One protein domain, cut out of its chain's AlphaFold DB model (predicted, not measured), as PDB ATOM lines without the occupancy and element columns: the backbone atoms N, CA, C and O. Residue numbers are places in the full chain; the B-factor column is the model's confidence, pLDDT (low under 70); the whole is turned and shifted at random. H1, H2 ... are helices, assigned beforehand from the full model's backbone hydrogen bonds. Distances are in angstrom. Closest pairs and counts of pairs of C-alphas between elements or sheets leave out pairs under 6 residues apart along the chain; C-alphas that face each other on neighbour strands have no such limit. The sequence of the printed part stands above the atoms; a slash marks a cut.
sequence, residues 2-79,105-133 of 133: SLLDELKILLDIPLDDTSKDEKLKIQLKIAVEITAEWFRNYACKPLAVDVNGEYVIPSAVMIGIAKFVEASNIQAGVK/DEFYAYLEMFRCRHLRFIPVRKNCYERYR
ATOM      1  N   SER A   2     168.355 101.740 143.506       79.75
ATOM      2  CA  SER A   2     168.029 103.161 143.353       79.75
ATOM      3  C   SER A   2     166.540 103.412 143.615       79.75
ATOM      4  O   SER A   2     165.717 102.507 143.474       79.75
ATOM      5  N   LEU A   3     166.176 104.653 143.947       79.31
ATOM      6  CA  LEU A   3     164.774 105.049 144.141       79.31
ATOM      7  C   LEU A   3     163.939 104.866 142.855       79.31
ATOM      8  O   LEU A   3     162.735 104.627 142.907       79.31
ATOM      9  N   LEU A   4     164.592 104.944 141.690       83.00
ATOM     10  CA  LEU A   4     163.985 104.644 140.396       83.00
ATOM     11  C   LEU A   4     163.697 103.147 140.236       83.00
ATOM     12  O   LEU A   4     162.631 102.803 139.738       83.00
ATOM     13  N   ASP A   5     164.601 102.268 140.678       84.25
ATOM     14  CA  ASP A   5     164.382 100.814 140.631       84.25
ATOM     15  C   ASP A   5     163.199 100.418 141.521       84.25
ATOM     16  O   ASP A   5     162.345  99.639 141.108       84.25
ATOM     17  N   GLU A   6     163.102 101.007 142.719       82.31
ATOM     18  CA  GLU A   6     161.950 100.816 143.608       82.31
ATOM     19  C   GLU A   6     160.644 101.284 142.956       82.31
ATOM     20  O   GLU A   6     159.630 100.590 143.035       82.31
ATOM     21  N   LEU A   7     160.665 102.427 142.260       84.19
ATOM     22  CA  LEU A   7     159.507 102.916 141.515       84.19
ATOM     23  C   LEU A   7     159.124 101.970 140.369       84.19
ATOM     24  O   LEU A   7     157.943 101.682 140.201       84.19
ATOM     25  N   LYS A   8     160.097 101.476 139.594       83.94
ATOM     26  CA  LYS A   8     159.850 100.521 138.503       83.94
ATOM     27  C   LYS A   8     159.211  99.236 139.024       83.94
ATOM     28  O   LYS A   8     158.215  98.801 138.460       83.94
ATOM     29  N   ILE A   9     159.717  98.695 140.136       85.50
ATOM     30  CA  ILE A   9     159.141  97.514 140.801       85.50
ATOM     31  C   ILE A   9     157.691  97.782 141.221       85.50
ATOM     32  O   ILE A   9     156.825  96.941 140.998       85.50
ATOM     33  N   LEU A  10     157.402  98.950 141.802       83.38
ATOM     34  CA  LEU A  10     156.041  99.309 142.220       83.38
ATOM     35  C   LEU A  10     155.078  99.537 141.046       83.38
ATOM     36  O   LEU A  10     153.874  99.373 141.222       83.38
ATOM     37  N   LEU A  11     155.596  99.926 139.880       82.81
ATOM     38  CA  LEU A  11     154.829 100.143 138.651       82.81
ATOM     39  C   LEU A  11     154.751  98.896 137.754       82.81
ATOM     40  O   LEU A  11     154.232  98.996 136.644       82.81
ATOM     41  N   ASP A  12     155.284  97.755 138.204       84.19
ATOM     42  CA  ASP A  12     155.381  96.513 137.423       84.19
ATOM     43  C   ASP A  12     156.134  96.696 136.081       84.19
ATOM     44  O   ASP A  12     155.854  96.051 135.073       84.19
ATOM     45  N   ILE A  13     157.109  97.615 136.052       82.44
ATOM     46  CA  ILE A  13     157.956  97.892 134.884       82.44
ATOM     47  C   ILE A  13     159.237  97.048 134.997       82.44
ATOM     48  O   ILE A  13     159.897  97.095 136.041       82.44
ATOM     49  N   PRO A  14     159.648  96.316 133.941       85.31
ATOM     50  CA  PRO A  14     160.902  95.570 133.954       85.31
ATOM     51  C   PRO A  14     162.086  96.510 134.200       85.31
ATOM     52  O   PRO A  14     162.173  97.577 133.594       85.31
ATOM     53  N   LEU A  15     163.031  96.112 135.056       83.62
ATOM     54  CA  LEU A  15     164.204  96.942 135.363       83.62
ATOM     55  C   LEU A  15     165.049  97.240 134.113       83.62
ATOM     56  O   LEU A  15     165.564  98.352 133.982       83.62
ATOM     57  N   ASP A  16     165.112  96.279 133.187       82.62
ATOM     58  CA  ASP A  16     165.808  96.380 131.899       82.62
ATOM     59  C   ASP A  16     165.089  97.276 130.875       82.62
ATOM     60  O   ASP A  16     165.685  97.658 129.867       82.62
ATOM     61  N   ASP A  17     163.817  97.631 131.103       76.62
ATOM     62  CA  ASP A  17     163.106  98.568 130.236       76.62
ATOM     63  C   ASP A  17     163.546  99.996 130.567       76.62
ATOM     64  O   ASP A  17     163.161 100.578 131.587       76.62
ATOM     65  N   THR A  18     164.385 100.557 129.696       81.06
ATOM     66  CA  THR A  18     164.879 101.935 129.793       81.06
ATOM     67  C   THR A  18     164.073 102.926 128.955       81.06
ATOM     68  O   THR A  18     164.390 104.116 128.929       81.06
ATOM     69  N   SER A  19     163.030 102.473 128.254       80.50
ATOM     70  CA  SER A  19     162.309 103.265 127.243       80.50
ATOM     71  C   SER A  19     161.624 104.504 127.824       80.50
ATOM     72  O   SER A  19     161.314 105.448 127.098       80.50
ATOM     73  N   LYS A  20     161.355 104.505 129.136       79.62
ATOM     74  CA  LYS A  20     160.682 105.601 129.849       79.62
ATOM     75  C   LYS A  20     161.498 106.147 131.019       79.62
ATOM     76  O   LYS A  20     160.964 106.933 131.798       79.62
ATOM     77  N   ASP A  21     162.775 105.787 131.134       81.44
ATOM     78  CA  ASP A  21     163.586 106.113 132.313       81.44
ATOM     79  C   ASP A  21     163.739 107.609 132.536       81.44
ATOM     80  O   ASP A  21     163.612 108.074 133.664       81.44
ATOM     81  N   GLU A  22     163.956 108.385 131.476       82.00
ATOM     82  CA  GLU A  22     164.047 109.843 131.597       82.00
ATOM     83  C   GLU A  22     162.728 110.456 132.079       82.00
ATOM     84  O   GLU A  22     162.722 111.296 132.980       82.00
ATOM     85  N   LYS A  23     161.596 109.983 131.545       80.19
ATOM     86  CA  LYS A  23     160.268 110.444 131.967       80.19
ATOM     87  C   LYS A  23     159.994 110.078 133.426       80.19
ATOM     88  O   LYS A  23     159.551 110.932 134.192       80.19
ATOM     89  N   LEU A  24     160.282 108.835 133.813       83.25
ATOM     90  CA  LEU A  24     160.104 108.348 135.180       83.25
ATOM     91  C   LEU A  24     160.997 109.107 136.162       83.25
ATOM     92  O   LEU A  24     160.520 109.487 137.225       83.25
ATOM     93  N   LYS A  25     162.247 109.419 135.797       84.94
ATOM     94  CA  LYS A  25     163.145 110.250 136.618       84.94
ATOM     95  C   LYS A  25     162.575 111.647 136.861       84.94
ATOM     96  O   LYS A  25     162.606 112.122 137.992       84.94
ATOM     97  N   ILE A  26     162.030 112.295 135.828       83.50
ATOM     98  CA  ILE A  26     161.411 113.623 135.963       83.50
ATOM     99  C   ILE A  26     160.171 113.549 136.863       83.50
ATOM    100  O   ILE A  26     160.043 114.341 137.795       83.50
ATOM    101  N   GLN A  27     159.278 112.585 136.621       82.94
ATOM    102  CA  GLN A  27     158.060 112.413 137.421       82.94
ATOM    103  C   GLN A  27     158.377 112.082 138.884       82.94
ATOM    104  O   GLN A  27     157.752 112.631 139.789       82.94
ATOM    105  N   LEU A  28     159.382 111.239 139.118       85.12
ATOM    106  CA  LEU A  28     159.860 110.893 140.448       85.12
ATOM    107  C   LEU A  28     160.427 112.114 141.173       85.12
ATOM    108  O   LEU A  28     160.078 112.346 142.327       85.12
ATOM    109  N   LYS A  29     161.241 112.929 140.492       85.75
ATOM    110  CA  LYS A  29     161.778 114.169 141.064       85.75
ATOM    111  C   LYS A  29     160.655 115.110 141.508       85.75
ATOM    112  O   LYS A  29     160.675 115.573 142.644       85.75
ATOM    113  N   ILE A  30     159.658 115.329 140.650       84.19
ATOM    114  CA  ILE A  30     158.495 116.176 140.961       84.19
ATOM    115  C   ILE A  30     157.733 115.624 142.173       84.19
ATOM    116  O   ILE A  30     157.421 116.364 143.102       84.19
ATOM    117  N   ALA A  31     157.458 114.319 142.195       84.00
ATOM    118  CA  ALA A  31     156.721 113.696 143.290       84.00
ATOM    119  C   ALA A  31     157.476 113.784 144.628       84.00
ATOM    120  O   ALA A  31     156.869 114.042 145.670       84.00
ATOM    121  N   VAL A  32     158.802 113.620 144.607       87.25
ATOM    122  CA  VAL A  32     159.667 113.794 145.782       87.25
ATOM    123  C   VAL A  32     159.668 115.247 146.257       87.25
ATOM    124  O   VAL A  32     159.536 115.479 147.456       87.25
ATOM    125  N   GLU A  33     159.758 116.223 145.351       86.06
ATOM    126  CA  GLU A  33     159.701 117.651 145.697       86.06
ATOM    127  C   GLU A  33     158.360 118.028 146.341       86.06
ATOM    128  O   GLU A  33     158.357 118.626 147.418       86.06
ATOM    129  N   ILE A  34     157.233 117.595 145.761       84.38
ATOM    130  CA  ILE A  34     155.890 117.800 146.335       84.38
ATOM    131  C   ILE A  34     155.796 117.159 147.722       84.38
ATOM    132  O   ILE A  34     155.303 117.771 148.669       84.38
ATOM    133  N   THR A  35     156.299 115.933 147.868       85.00
ATOM    134  CA  THR A  35     156.308 115.232 149.157       85.00
ATOM    135  C   THR A  35     157.135 116.001 150.187       85.00
ATOM    136  O   THR A  35     156.680 116.217 151.307       85.00
ATOM    137  N   ALA A  36     158.342 116.437 149.829       84.38
ATOM    138  CA  ALA A  36     159.226 117.167 150.728       84.38
ATOM    139  C   ALA A  36     158.635 118.517 151.145       84.38
ATOM    140  O   ALA A  36     158.700 118.877 152.323       84.38
ATOM    141  N   GLU A  37     158.023 119.242 150.209       83.38
ATOM    142  CA  GLU A  37     157.303 120.482 150.489       83.38
ATOM    143  C   GLU A  37     156.115 120.233 151.423       83.38
ATOM    144  O   GLU A  37     155.960 120.923 152.434       83.38
ATOM    145  N   TRP A  38     155.319 119.199 151.150       84.12
ATOM    146  CA  TRP A  38     154.183 118.856 151.993       84.12
ATOM    147  C   TRP A  38     154.628 118.480 153.411       84.12
ATOM    148  O   TRP A  38     154.063 118.970 154.388       84.12
ATOM    149  N   PHE A  39     155.692 117.684 153.559       82.38
ATOM    150  CA  PHE A  39     156.240 117.338 154.873       82.38
ATOM    151  C   PHE A  39     156.814 118.557 155.608       82.38
ATOM    152  O   PHE A  39     156.721 118.638 156.831       82.38
ATOM    153  N   ARG A  40     157.380 119.526 154.883       81.31
ATOM    154  CA  ARG A  40     157.883 120.780 155.459       81.31
ATOM    155  C   ARG A  40     156.754 121.670 155.981       81.31
ATOM    156  O   ARG A  40     156.910 122.285 157.034       81.31
ATOM    157  N   ASN A  41     155.642 121.735 155.254       76.50
ATOM    158  CA  ASN A  41     154.539 122.646 155.553       76.50
ATOM    159  C   ASN A  41     153.500 122.041 156.509       76.50
ATOM    160  O   ASN A  41     152.965 122.750 157.362       76.50
ATOM    161  N   TYR A  42     153.230 120.739 156.395       70.00
ATOM    162  CA  TYR A  42     152.054 120.107 157.003       70.00
ATOM    163  C   TYR A  42     152.361 118.905 157.899       70.00
ATOM    164  O   TYR A  42     151.548 118.587 158.772       70.00
ATOM    165  N   ALA A  43     153.502 118.228 157.734       68.69
ATOM    166  CA  ALA A  43     153.853 117.112 158.610       68.69
ATOM    167  C   ALA A  43     154.442 117.594 159.944       68.69
ATOM    168  O   ALA A  43     155.056 118.654 160.052       68.69
ATOM    169  N   CYS A  44     154.298 116.772 160.987       67.56
ATOM    170  CA  CYS A  44     154.882 117.064 162.300       67.56
ATOM    171  C   CYS A  44     156.419 117.040 162.299       67.56
ATOM    172  O   CYS A  44     157.040 117.594 163.206       67.56
ATOM    173  N   LYS A  45     157.034 116.359 161.325       72.69
ATOM    174  CA  LYS A  45     158.482 116.310 161.124       72.69
ATOM    175  C   LYS A  45     158.781 116.370 159.626       72.69
ATOM    176  O   LYS A  45     158.066 115.707 158.875       72.69
ATOM    177  N   PRO A  46     159.823 117.104 159.201       76.50
ATOM    178  CA  PRO A  46     160.273 117.066 157.816       76.50
ATOM    179  C   PRO A  46     160.788 115.665 157.458       76.50
ATOM    180  O   PRO A  46     161.106 114.864 158.343       76.50
ATOM    181  N   LEU A  47     160.888 115.378 156.158       81.69
ATOM    182  CA  LEU A  47     161.565 114.172 155.689       81.69
ATOM    183  C   LEU A  47     163.017 114.163 156.171       81.69
ATOM    184  O   LEU A  47     163.688 115.198 156.180       81.69
ATOM    185  N   ALA A  48     163.491 112.983 156.560       82.81
ATOM    186  CA  ALA A  48     164.903 112.787 156.830       82.81
ATOM    187  C   ALA A  48     165.694 112.900 155.524       82.81
ATOM    188  O   ALA A  48     165.183 112.606 154.443       82.81
ATOM    189  N   VAL A  49     166.942 113.325 155.649       84.38
ATOM    190  CA  VAL A  49     167.899 113.396 154.551       84.38
ATOM    191  C   VAL A  49     169.028 112.430 154.886       84.38
ATOM    192  O   VAL A  49     169.419 112.326 156.052       84.38
ATOM    193  N   ASP A  50     169.484 111.670 153.901       81.94
ATOM    194  CA  ASP A  50     170.580 110.726 154.060       81.94
ATOM    195  C   ASP A  50     171.945 111.445 154.108       81.94
ATOM    196  O   ASP A  50     172.046 112.673 154.052       81.94
ATOM    197  N   VAL A  51     173.023 110.665 154.211       79.38
ATOM    198  CA  VAL A  51     174.402 111.184 154.241       79.38
ATOM    199  C   VAL A  51     174.842 111.851 152.931       79.38
ATOM    200  O   VAL A  51     175.823 112.591 152.933       79.38
ATOM    201  N   ASN A  52     174.129 111.606 151.831       80.31
ATOM    202  CA  ASN A  52     174.406 112.151 150.504       80.31
ATOM    203  C   ASN A  52     173.576 113.407 150.199       80.31
ATOM    204  O   ASN A  52     173.759 114.018 149.148       80.31
ATOM    205  N   GLY A  53     172.687 113.819 151.107       78.12
ATOM    206  CA  GLY A  53     171.792 114.950 150.882       78.12
ATOM    207  C   GLY A  53     170.481 114.577 150.178       78.12
ATOM    208  O   GLY A  53     169.729 115.476 149.803       78.12
ATOM    209  N   GLU A  54     170.180 113.288 150.010       80.19
ATOM    210  CA  GLU A  54     168.958 112.800 149.368       80.19
ATOM    211  C   GLU A  54     167.839 112.546 150.387       80.19
ATOM    212  O   GLU A  54     168.077 112.128 151.520       80.19
ATOM    213  N   TYR A  55     166.585 112.795 150.000       82.12
ATOM    214  CA  TYR A  55     165.448 112.553 150.888       82.12
ATOM    215  C   TYR A  55     165.237 111.057 151.125       82.12
ATOM    216  O   TYR A  55     165.040 110.280 150.192       82.12
ATOM    217  N   VAL A  56     165.170 110.670 152.396       83.38
ATOM    218  CA  VAL A  56     164.781 109.323 152.810       83.38
ATOM    219  C   VAL A  56     163.261 109.229 152.752       83.38
ATOM    220  O   VAL A  56     162.555 109.681 153.659       83.38
ATOM    221  N   ILE A  57     162.751 108.651 151.666       83.00
ATOM    222  CA  ILE A  57     161.315 108.460 151.451       83.00
ATOM    223  C   ILE A  57     160.850 107.196 152.188       83.00
ATOM    224  O   ILE A  57     161.323 106.102 151.886       83.00
ATOM    225  N   PRO A  58     159.905 107.289 153.144       82.44
ATOM    226  CA  PRO A  58     159.331 106.100 153.764       82.44
ATOM    227  C   PRO A  58     158.629 105.224 152.719       82.44
ATOM    228  O   PRO A  58     157.897 105.746 151.881       82.44
ATOM    229  N   SER A  59     158.738 103.894 152.817       77.81
ATOM    230  CA  SER A  59     158.171 102.961 151.820       77.81
ATOM    231  C   SER A  59     156.676 103.175 151.568       77.81
ATOM    232  O   SER A  59     156.189 103.043 150.452       77.81
ATOM    233  N   ALA A  60     155.930 103.560 152.603       75.56
ATOM    234  CA  ALA A  60     154.514 103.862 152.466       75.56
ATOM    235  C   ALA A  60     154.263 105.140 151.642       75.56
ATOM    236  O   ALA A  60     153.339 105.178 150.845       75.56
ATOM    237  N   VAL A  61     155.117 106.158 151.760       82.56
ATOM    238  CA  VAL A  61     155.058 107.357 150.909       82.56
ATOM    239  C   VAL A  61     155.465 107.018 149.473       82.56
ATOM    240  O   VAL A  61     154.844 107.510 148.534       82.56
ATOM    241  N   MET A  62     156.425 106.103 149.295       82.31
ATOM    242  CA  MET A  62     156.847 105.611 147.979       82.31
ATOM    243  C   MET A  62     155.701 104.936 147.205       82.31
ATOM    244  O   MET A  62     155.570 105.138 146.001       82.31
ATOM    245  N   ILE A  63     154.797 104.224 147.892       82.12
ATOM    246  CA  ILE A  63     153.564 103.684 147.286       82.12
ATOM    247  C   ILE A  63     152.659 104.812 146.769       82.12
ATOM    248  O   ILE A  63     152.085 104.703 145.687       82.12
ATOM    249  N   GLY A  64     152.531 105.908 147.522       80.44
ATOM    250  CA  GLY A  64     151.785 107.088 147.079       80.44
ATOM    251  C   GLY A  64     152.395 107.723 145.833       80.44
ATOM    252  O   GLY A  64     151.673 108.060 144.898       80.44
ATOM    253  N   ILE A  65     153.725 107.839 145.806       84.00
ATOM    254  CA  ILE A  65     154.468 108.355 144.652       84.00
ATOM    255  C   ILE A  65     154.239 107.460 143.432       84.00
ATOM    256  O   ILE A  65     153.939 107.973 142.357       84.00
ATOM    257  N   ALA A  66     154.297 106.135 143.591       85.06
ATOM    258  CA  ALA A  66     154.015 105.199 142.506       85.06
ATOM    259  C   ALA A  66     152.608 105.404 141.923       85.06
ATOM    260  O   ALA A  66     152.470 105.558 140.712       85.06
ATOM    261  N   LYS A  67     151.579 105.531 142.771       81.06
ATOM    262  CA  LYS A  67     150.205 105.819 142.319       81.06
ATOM    263  C   LYS A  67     150.078 107.156 141.593       81.06
ATOM    264  O   LYS A  67     149.385 107.245 140.583       81.06
ATOM    265  N   PHE A  68     150.758 108.194 142.079       81.88
ATOM    266  CA  PHE A  68     150.783 109.495 141.414       81.88
ATOM    267  C   PHE A  68     151.402 109.398 140.014       81.88
ATOM    268  O   PHE A  68     150.858 109.939 139.048       81.88
ATOM    269  N   VAL A  69     152.516 108.677 139.888       81.88
ATOM    270  CA  VAL A  69     153.210 108.463 138.612       81.88
ATOM    271  C   VAL A  69     152.357 107.625 137.655       81.88
ATOM    272  O   VAL A  69     152.264 107.955 136.472       81.88
ATOM    273  N   GLU A  70     151.699 106.581 138.156       80.56
ATOM    274  CA  GLU A  70     150.767 105.741 137.403       80.56
ATOM    275  C   GLU A  70     149.592 106.564 136.852       80.56
ATOM    276  O   GLU A  70     149.400 106.623 135.636       80.56
ATOM    277  N   ALA A  71     148.874 107.292 137.712       72.50
ATOM    278  CA  ALA A  71     147.751 108.147 137.319       72.50
ATOM    279  C   ALA A  71     148.166 109.233 136.310       72.50
ATOM    280  O   ALA A  71     147.471 109.482 135.319       72.50
ATOM    281  N   SER A  72     149.345 109.833 136.508       71.19
ATOM    282  CA  SER A  72     149.914 110.824 135.585       71.19
ATOM    283  C   SER A  72     150.300 110.223 134.228       71.19
ATOM    284  O   SER A  72     150.288 110.915 133.208       71.19
ATOM    285  N   ASN A  73     150.658 108.938 134.185       68.00
ATOM    286  CA  ASN A  73     150.941 108.229 132.939       68.00
ATOM    287  C   ASN A  73     149.667 107.771 132.221       68.00
ATOM    288  O   ASN A  73     149.646 107.803 130.990       68.00
ATOM    289  N   ILE A  74     148.609 107.421 132.958       57.50
ATOM    290  CA  ILE A  74     147.298 107.078 132.394       57.50
ATOM    291  C   ILE A  74     146.677 108.306 131.717       57.50
ATOM    292  O   ILE A  74     146.262 108.208 130.566       57.50
ATOM    293  N   GLN A  75     146.701 109.490 132.348       50.94
ATOM    294  CA  GLN A  75     146.155 110.717 131.743       50.94
ATOM    295  C   GLN A  75     146.824 111.122 130.420       50.94
ATOM    296  O   GLN A  75     146.174 111.717 129.567       50.94
ATOM    297  N   ALA A  76     148.092 110.765 130.202       46.44
ATOM    298  CA  ALA A  76     148.759 111.003 128.920       46.44
ATOM    299  C   ALA A  76     148.290 110.047 127.798       46.44
ATOM    300  O   ALA A  76     148.547 110.317 126.626       46.44
ATOM    301  N   GLY A  77     147.632 108.932 128.142       37.50
ATOM    302  CA  GLY A  77     147.120 107.924 127.207       37.50
ATOM    303  C   GLY A  77     145.616 108.009 126.922       37.50
ATOM    304  O   GLY A  77     145.172 107.486 125.899       37.50
ATOM    305  N   VAL A  78     144.826 108.678 127.769       38.91
ATOM    306  CA  VAL A  78     143.381 108.838 127.545       38.91
ATOM    307  C   VAL A  78     143.128 110.110 126.736       38.91
ATOM    308  O   VAL A  78     143.121 111.220 127.265       38.91
ATOM    309  N   LYS A  79     142.895 109.956 125.427       36.84
ATOM    310  CA  LYS A  79     142.159 110.970 124.661       36.84
ATOM    311  C   LYS A  79     140.815 111.160 125.360       36.84
ATOM    312  O   LYS A  79     140.094 110.183 125.520       36.84
ATOM    313  N   ASP A 105     145.452 115.976 143.628       68.12
ATOM    314  CA  ASP A 105     144.501 115.967 144.755       68.12
ATOM    315  C   ASP A 105     144.497 114.619 145.478       68.12
ATOM    316  O   ASP A 105     144.544 114.563 146.708       68.12
ATOM    317  N   GLU A 106     144.482 113.519 144.720       72.44
ATOM    318  CA  GLU A 106     144.543 112.172 145.294       72.44
ATOM    319  C   GLU A 106     145.877 111.923 146.003       72.44
ATOM    320  O   GLU A 106     145.918 111.319 147.079       72.44
ATOM    321  N   PHE A 107     146.969 112.442 145.439       77.56
ATOM    322  CA  PHE A 107     148.286 112.365 146.055       77.56
ATOM    323  C   PHE A 107     148.357 113.160 147.366       77.56
ATOM    324  O   PHE A 107     148.830 112.636 148.376       77.56
ATOM    325  N   TYR A 108     147.804 114.374 147.417       74.44
ATOM    326  CA  TYR A 108     147.705 115.136 148.664       74.44
ATOM    327  C   TYR A 108     146.810 114.458 149.704       74.44
ATOM    328  O   TYR A 108     147.174 114.409 150.881       74.44
ATOM    329  N   ALA A 109     145.679 113.878 149.290       73.31
ATOM    330  CA  ALA A 109     144.819 113.100 150.180       73.31
ATOM    331  C   ALA A 109     145.558 111.884 150.766       73.31
ATOM    332  O   ALA A 109     145.377 111.544 151.939       73.31
ATOM    333  N   TYR A 110     146.430 111.253 149.976       74.50
ATOM    334  CA  TYR A 110     147.299 110.184 150.449       74.50
ATOM    335  C   TYR A 110     148.302 110.691 151.492       74.50
ATOM    336  O   TYR A 110     148.401 110.105 152.572       74.50
ATOM    337  N   LEU A 111     148.994 111.804 151.220       75.62
ATOM    338  CA  LEU A 111     149.948 112.422 152.151       75.62
ATOM    339  C   LEU A 111     149.284 112.837 153.477       75.62
ATOM    340  O   LEU A 111     149.831 112.570 154.548       75.62
ATOM    341  N   GLU A 112     148.056 113.361 153.442       73.75
ATOM    342  CA  GLU A 112     147.254 113.674 154.636       73.75
ATOM    343  C   GLU A 112     147.055 112.468 155.568       73.75
ATOM    344  O   GLU A 112     147.082 112.619 156.795       73.75
ATOM    345  N   MET A 113     146.964 111.241 155.037       67.56
ATOM    346  CA  MET A 113     146.895 110.035 155.875       67.56
ATOM    347  C   MET A 113     148.187 109.785 156.672       67.56
ATOM    348  O   MET A 113     148.150 109.134 157.723       67.56
ATOM    349  N   PHE A 114     149.328 110.308 156.211       66.00
ATOM    350  CA  PHE A 114     150.623 110.212 156.893       66.00
ATOM    351  C   PHE A 114     150.845 111.309 157.922       66.00
ATOM    352  O   PHE A 114     151.652 111.100 158.831       66.00
ATOM    353  N   ARG A 115     150.084 112.412 157.858       63.66
ATOM    354  CA  ARG A 115     150.232 113.581 158.743       63.66
ATOM    355  C   ARG A 115     150.304 113.207 160.222       63.66
ATOM    356  O   ARG A 115     151.084 113.795 160.962       63.66
ATOM    357  N   CYS A 116     149.535 112.195 160.641       50.41
ATOM    358  CA  CYS A 116     149.401 111.824 162.053       50.41
ATOM    359  C   CYS A 116     149.406 110.312 162.341       50.41
ATOM    360  O   CYS A 116     149.041 109.904 163.446       50.41
ATOM    361  N   ARG A 117     149.825 109.435 161.414       47.09
ATOM    362  CA  ARG A 117     149.812 107.979 161.684       47.09
ATOM    363  C   ARG A 117     150.835 107.547 162.751       47.09
ATOM    364  O   ARG A 117     150.666 106.488 163.350       47.09
ATOM    365  N   HIS A 118     151.828 108.390 163.052       42.78
ATOM    366  CA  HIS A 118     152.772 108.212 164.165       42.78
ATOM    367  C   HIS A 118     152.222 108.639 165.545       42.78
ATOM    368  O   HIS A 118     152.881 108.417 166.552       42.78
ATOM    369  N   LEU A 119     151.008 109.203 165.625       40.75
ATOM    370  CA  LEU A 119     150.363 109.607 166.886       40.75
ATOM    371  C   LEU A 119     149.278 108.626 167.358       40.75
ATOM    372  O   LEU A 119     148.454 108.971 168.202       40.75
ATOM    373  N   ARG A 120     149.288 107.369 166.891       37.47
ATOM    374  CA  ARG A 120     148.345 106.332 167.360       37.47
ATOM    375  C   ARG A 120     148.569 105.848 168.808       37.47
ATOM    376  O   ARG A 120     148.049 104.802 169.175       37.47
ATOM    377  N   PHE A 121     149.274 106.625 169.632       34.53
ATOM    378  CA  PHE A 121     149.368 106.424 171.081       34.53
ATOM    379  C   PHE A 121     149.081 107.673 171.930       34.53
ATOM    380  O   PHE A 121     149.209 107.598 173.146       34.53
ATOM    381  N   ILE A 122     148.664 108.811 171.352       35.22
ATOM    382  CA  ILE A 122     148.324 109.998 172.160       35.22
ATOM    383  C   ILE A 122     147.075 110.684 171.582       35.22
ATOM    384  O   ILE A 122     147.047 110.987 170.387       35.22
ATOM    385  N   PRO A 123     146.028 110.952 172.387       37.03
ATOM    386  CA  PRO A 123     144.809 111.592 171.914       37.03
ATOM    387  C   PRO A 123     145.069 113.087 171.704       37.03
ATOM    388  O   PRO A 123     144.706 113.914 172.532       37.03
ATOM    389  N   VAL A 124     145.701 113.471 170.594       39.59
ATOM    390  CA  VAL A 124     145.866 114.890 170.240       39.59
ATOM    391  C   VAL A 124     145.296 115.142 168.854       39.59
ATOM    392  O   VAL A 124     145.992 115.453 167.896       39.59
ATOM    393  N   ARG A 125     143.964 115.075 168.775       37.72
ATOM    394  CA  ARG A 125     143.166 115.665 167.687       37.72
ATOM    395  C   ARG A 125     143.196 117.207 167.670       37.72
ATOM    396  O   ARG A 125     142.459 117.796 166.892       37.72
ATOM    397  N   LYS A 126     143.990 117.875 168.521       39.28
ATOM    398  CA  LYS A 126     143.898 119.335 168.723       39.28
ATOM    399  C   LYS A 126     145.061 120.178 168.180       39.28
ATOM    400  O   LYS A 126     144.810 121.313 167.808       39.28
ATOM    401  N   ASN A 127     146.279 119.652 168.023       39.12
ATOM    402  CA  ASN A 127     147.444 120.527 167.778       39.12
ATOM    403  C   ASN A 127     147.840 120.758 166.312       39.12
ATOM    404  O   ASN A 127     148.657 121.633 166.053       39.12
ATOM    405  N   CYS A 128     147.272 120.045 165.334       40.59
ATOM    406  CA  CYS A 128     147.539 120.362 163.919       40.59
ATOM    407  C   CYS A 128     146.665 121.509 163.381       40.59
ATOM    408  O   CYS A 128     146.966 122.043 162.322       40.59
ATOM    409  N   TYR A 129     145.603 121.897 164.100       37.41
ATOM    410  CA  TYR A 129     144.654 122.926 163.654       37.41
ATOM    411  C   TYR A 129     145.001 124.346 164.143       37.41
ATOM    412  O   TYR A 129     144.489 125.315 163.596       37.41
ATOM    413  N   GLU A 130     145.878 124.501 165.141       36.62
ATOM    414  CA  GLU A 130     146.169 125.814 165.747       36.62
ATOM    415  C   GLU A 130     147.219 126.652 165.001       36.62
ATOM    416  O   GLU A 130     147.465 127.790 165.380       36.62
ATOM    417  N   ARG A 131     147.812 126.151 163.909       35.69
ATOM    418  CA  ARG A 131     148.771 126.937 163.105       35.69
ATOM    419  C   ARG A 131     148.122 127.846 162.048       35.69
ATOM    420  O   ARG A 131     148.844 128.508 161.312       35.69
ATOM    421  N   TYR A 132     146.788 127.882 161.994       37.34
ATOM    422  CA  TYR A 132     145.985 128.761 161.132       37.34
ATOM    423  C   TYR A 132     145.094 129.712 161.951       37.34
ATOM    424  O   TYR A 132     143.904 129.864 161.665       37.34
ATOM    425  N   ARG A 133     145.652 130.348 162.986       36.53
ATOM    426  CA  ARG A 133     145.024 131.503 163.632       36.53
ATOM    427  C   ARG A 133     146.020 132.629 163.835       36.53
ATOM    428  O   ARG A 133     147.188 132.312 164.145       36.53
TER     429      ARG A 133
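Overview. This is residues 2 to 79 and 105 to 133 of the 133 residues of an uncharacterized protein of Lachnospiraceae bacterium (UniProt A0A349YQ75). The longest helix, H2, is crossed steeply by H3, and H4 runs beside H3 the other way, while the short H1 packs across H3. A long loop, residues 42 to 58, leads from H2 back to H3; residues 74 to 79 stick out free past the last contacts of H3, and a long stretch with no named element, residues 115 to 133, follows H4. The printed part has 107 residues with four named helices, in the order H1, H2, H3, H4, and no named strand; the class is all helix. It is only just loose, close to compact, with a radius of gyration of the C-alphas of 15.8 A, and spans 48 by 40 by 24 A.

Arrangement. Start at H2, residues 21 to 41, and look for H3, residues 59 to 75, which is the hub, touching three helices. The two touch at a steep tilt of 55 degrees, opposite ways, through residues 24 to 32 of H2 and 65 to 69 of H3; their closest C-alphas, those of Ala 31 and Ile 65, are 6.0 A apart. H4, residues 105 to 114, touches residues 61 to 68 of H3 at a shallow tilt of 6 degrees, opposite ways, with the C-alphas of Phe 68 and Phe 107 closest at 6.0 A. H2 and H4 are close but not clearly touching, at 7.6 A between the C-alphas of Thr 35 and Leu 111. H1, residues 3 to 10, touches residues 62 to 66 of H3 at 72 degrees, only just about perpendicular, with the C-alphas of Leu 7 and Ala 66 closest at 6.0 A. H1 and H2 only just touch, with 3 pairs of C-alphas within 8 A, the closest being those of Leu 4 and Lys 25 at 6.8 A. H1 and H4 are apart. In H1, H2 and H3 every O i to N i+4 pair is within hydrogen-bond range; in H4, 5 of 6 are.

Along the chain. Find C-alpha 21 at (163.586, 106.113, 132.313); from there H2 runs 29.9 A to C-alpha 41 at (154.539, 122.646, 155.553). H3 runs 24.7 A from Ser 59 to Gln 75, and H4 14.8 A from Asp 105 to C-alpha 114 at (150.623, 110.212, 156.893). H1, from Leu 3 to Leu 10, measures 10.6 A.

Size, cuts and confidence. The two C-alphas farthest apart, those of Asp 16 and Arg 133, the chain's last residue, are 51.7 A apart. Residues 80 to 104 are not printed; across this cut, C-alphas 79 and 105 are 20.8 A apart. The link from H1 to H2 is short, and that from H2 to H3 is long. The mean pLDDT of the printed part is 71.0, and residues 43 to 44, 73 to 79, 105 and 113 to 133 are under 70.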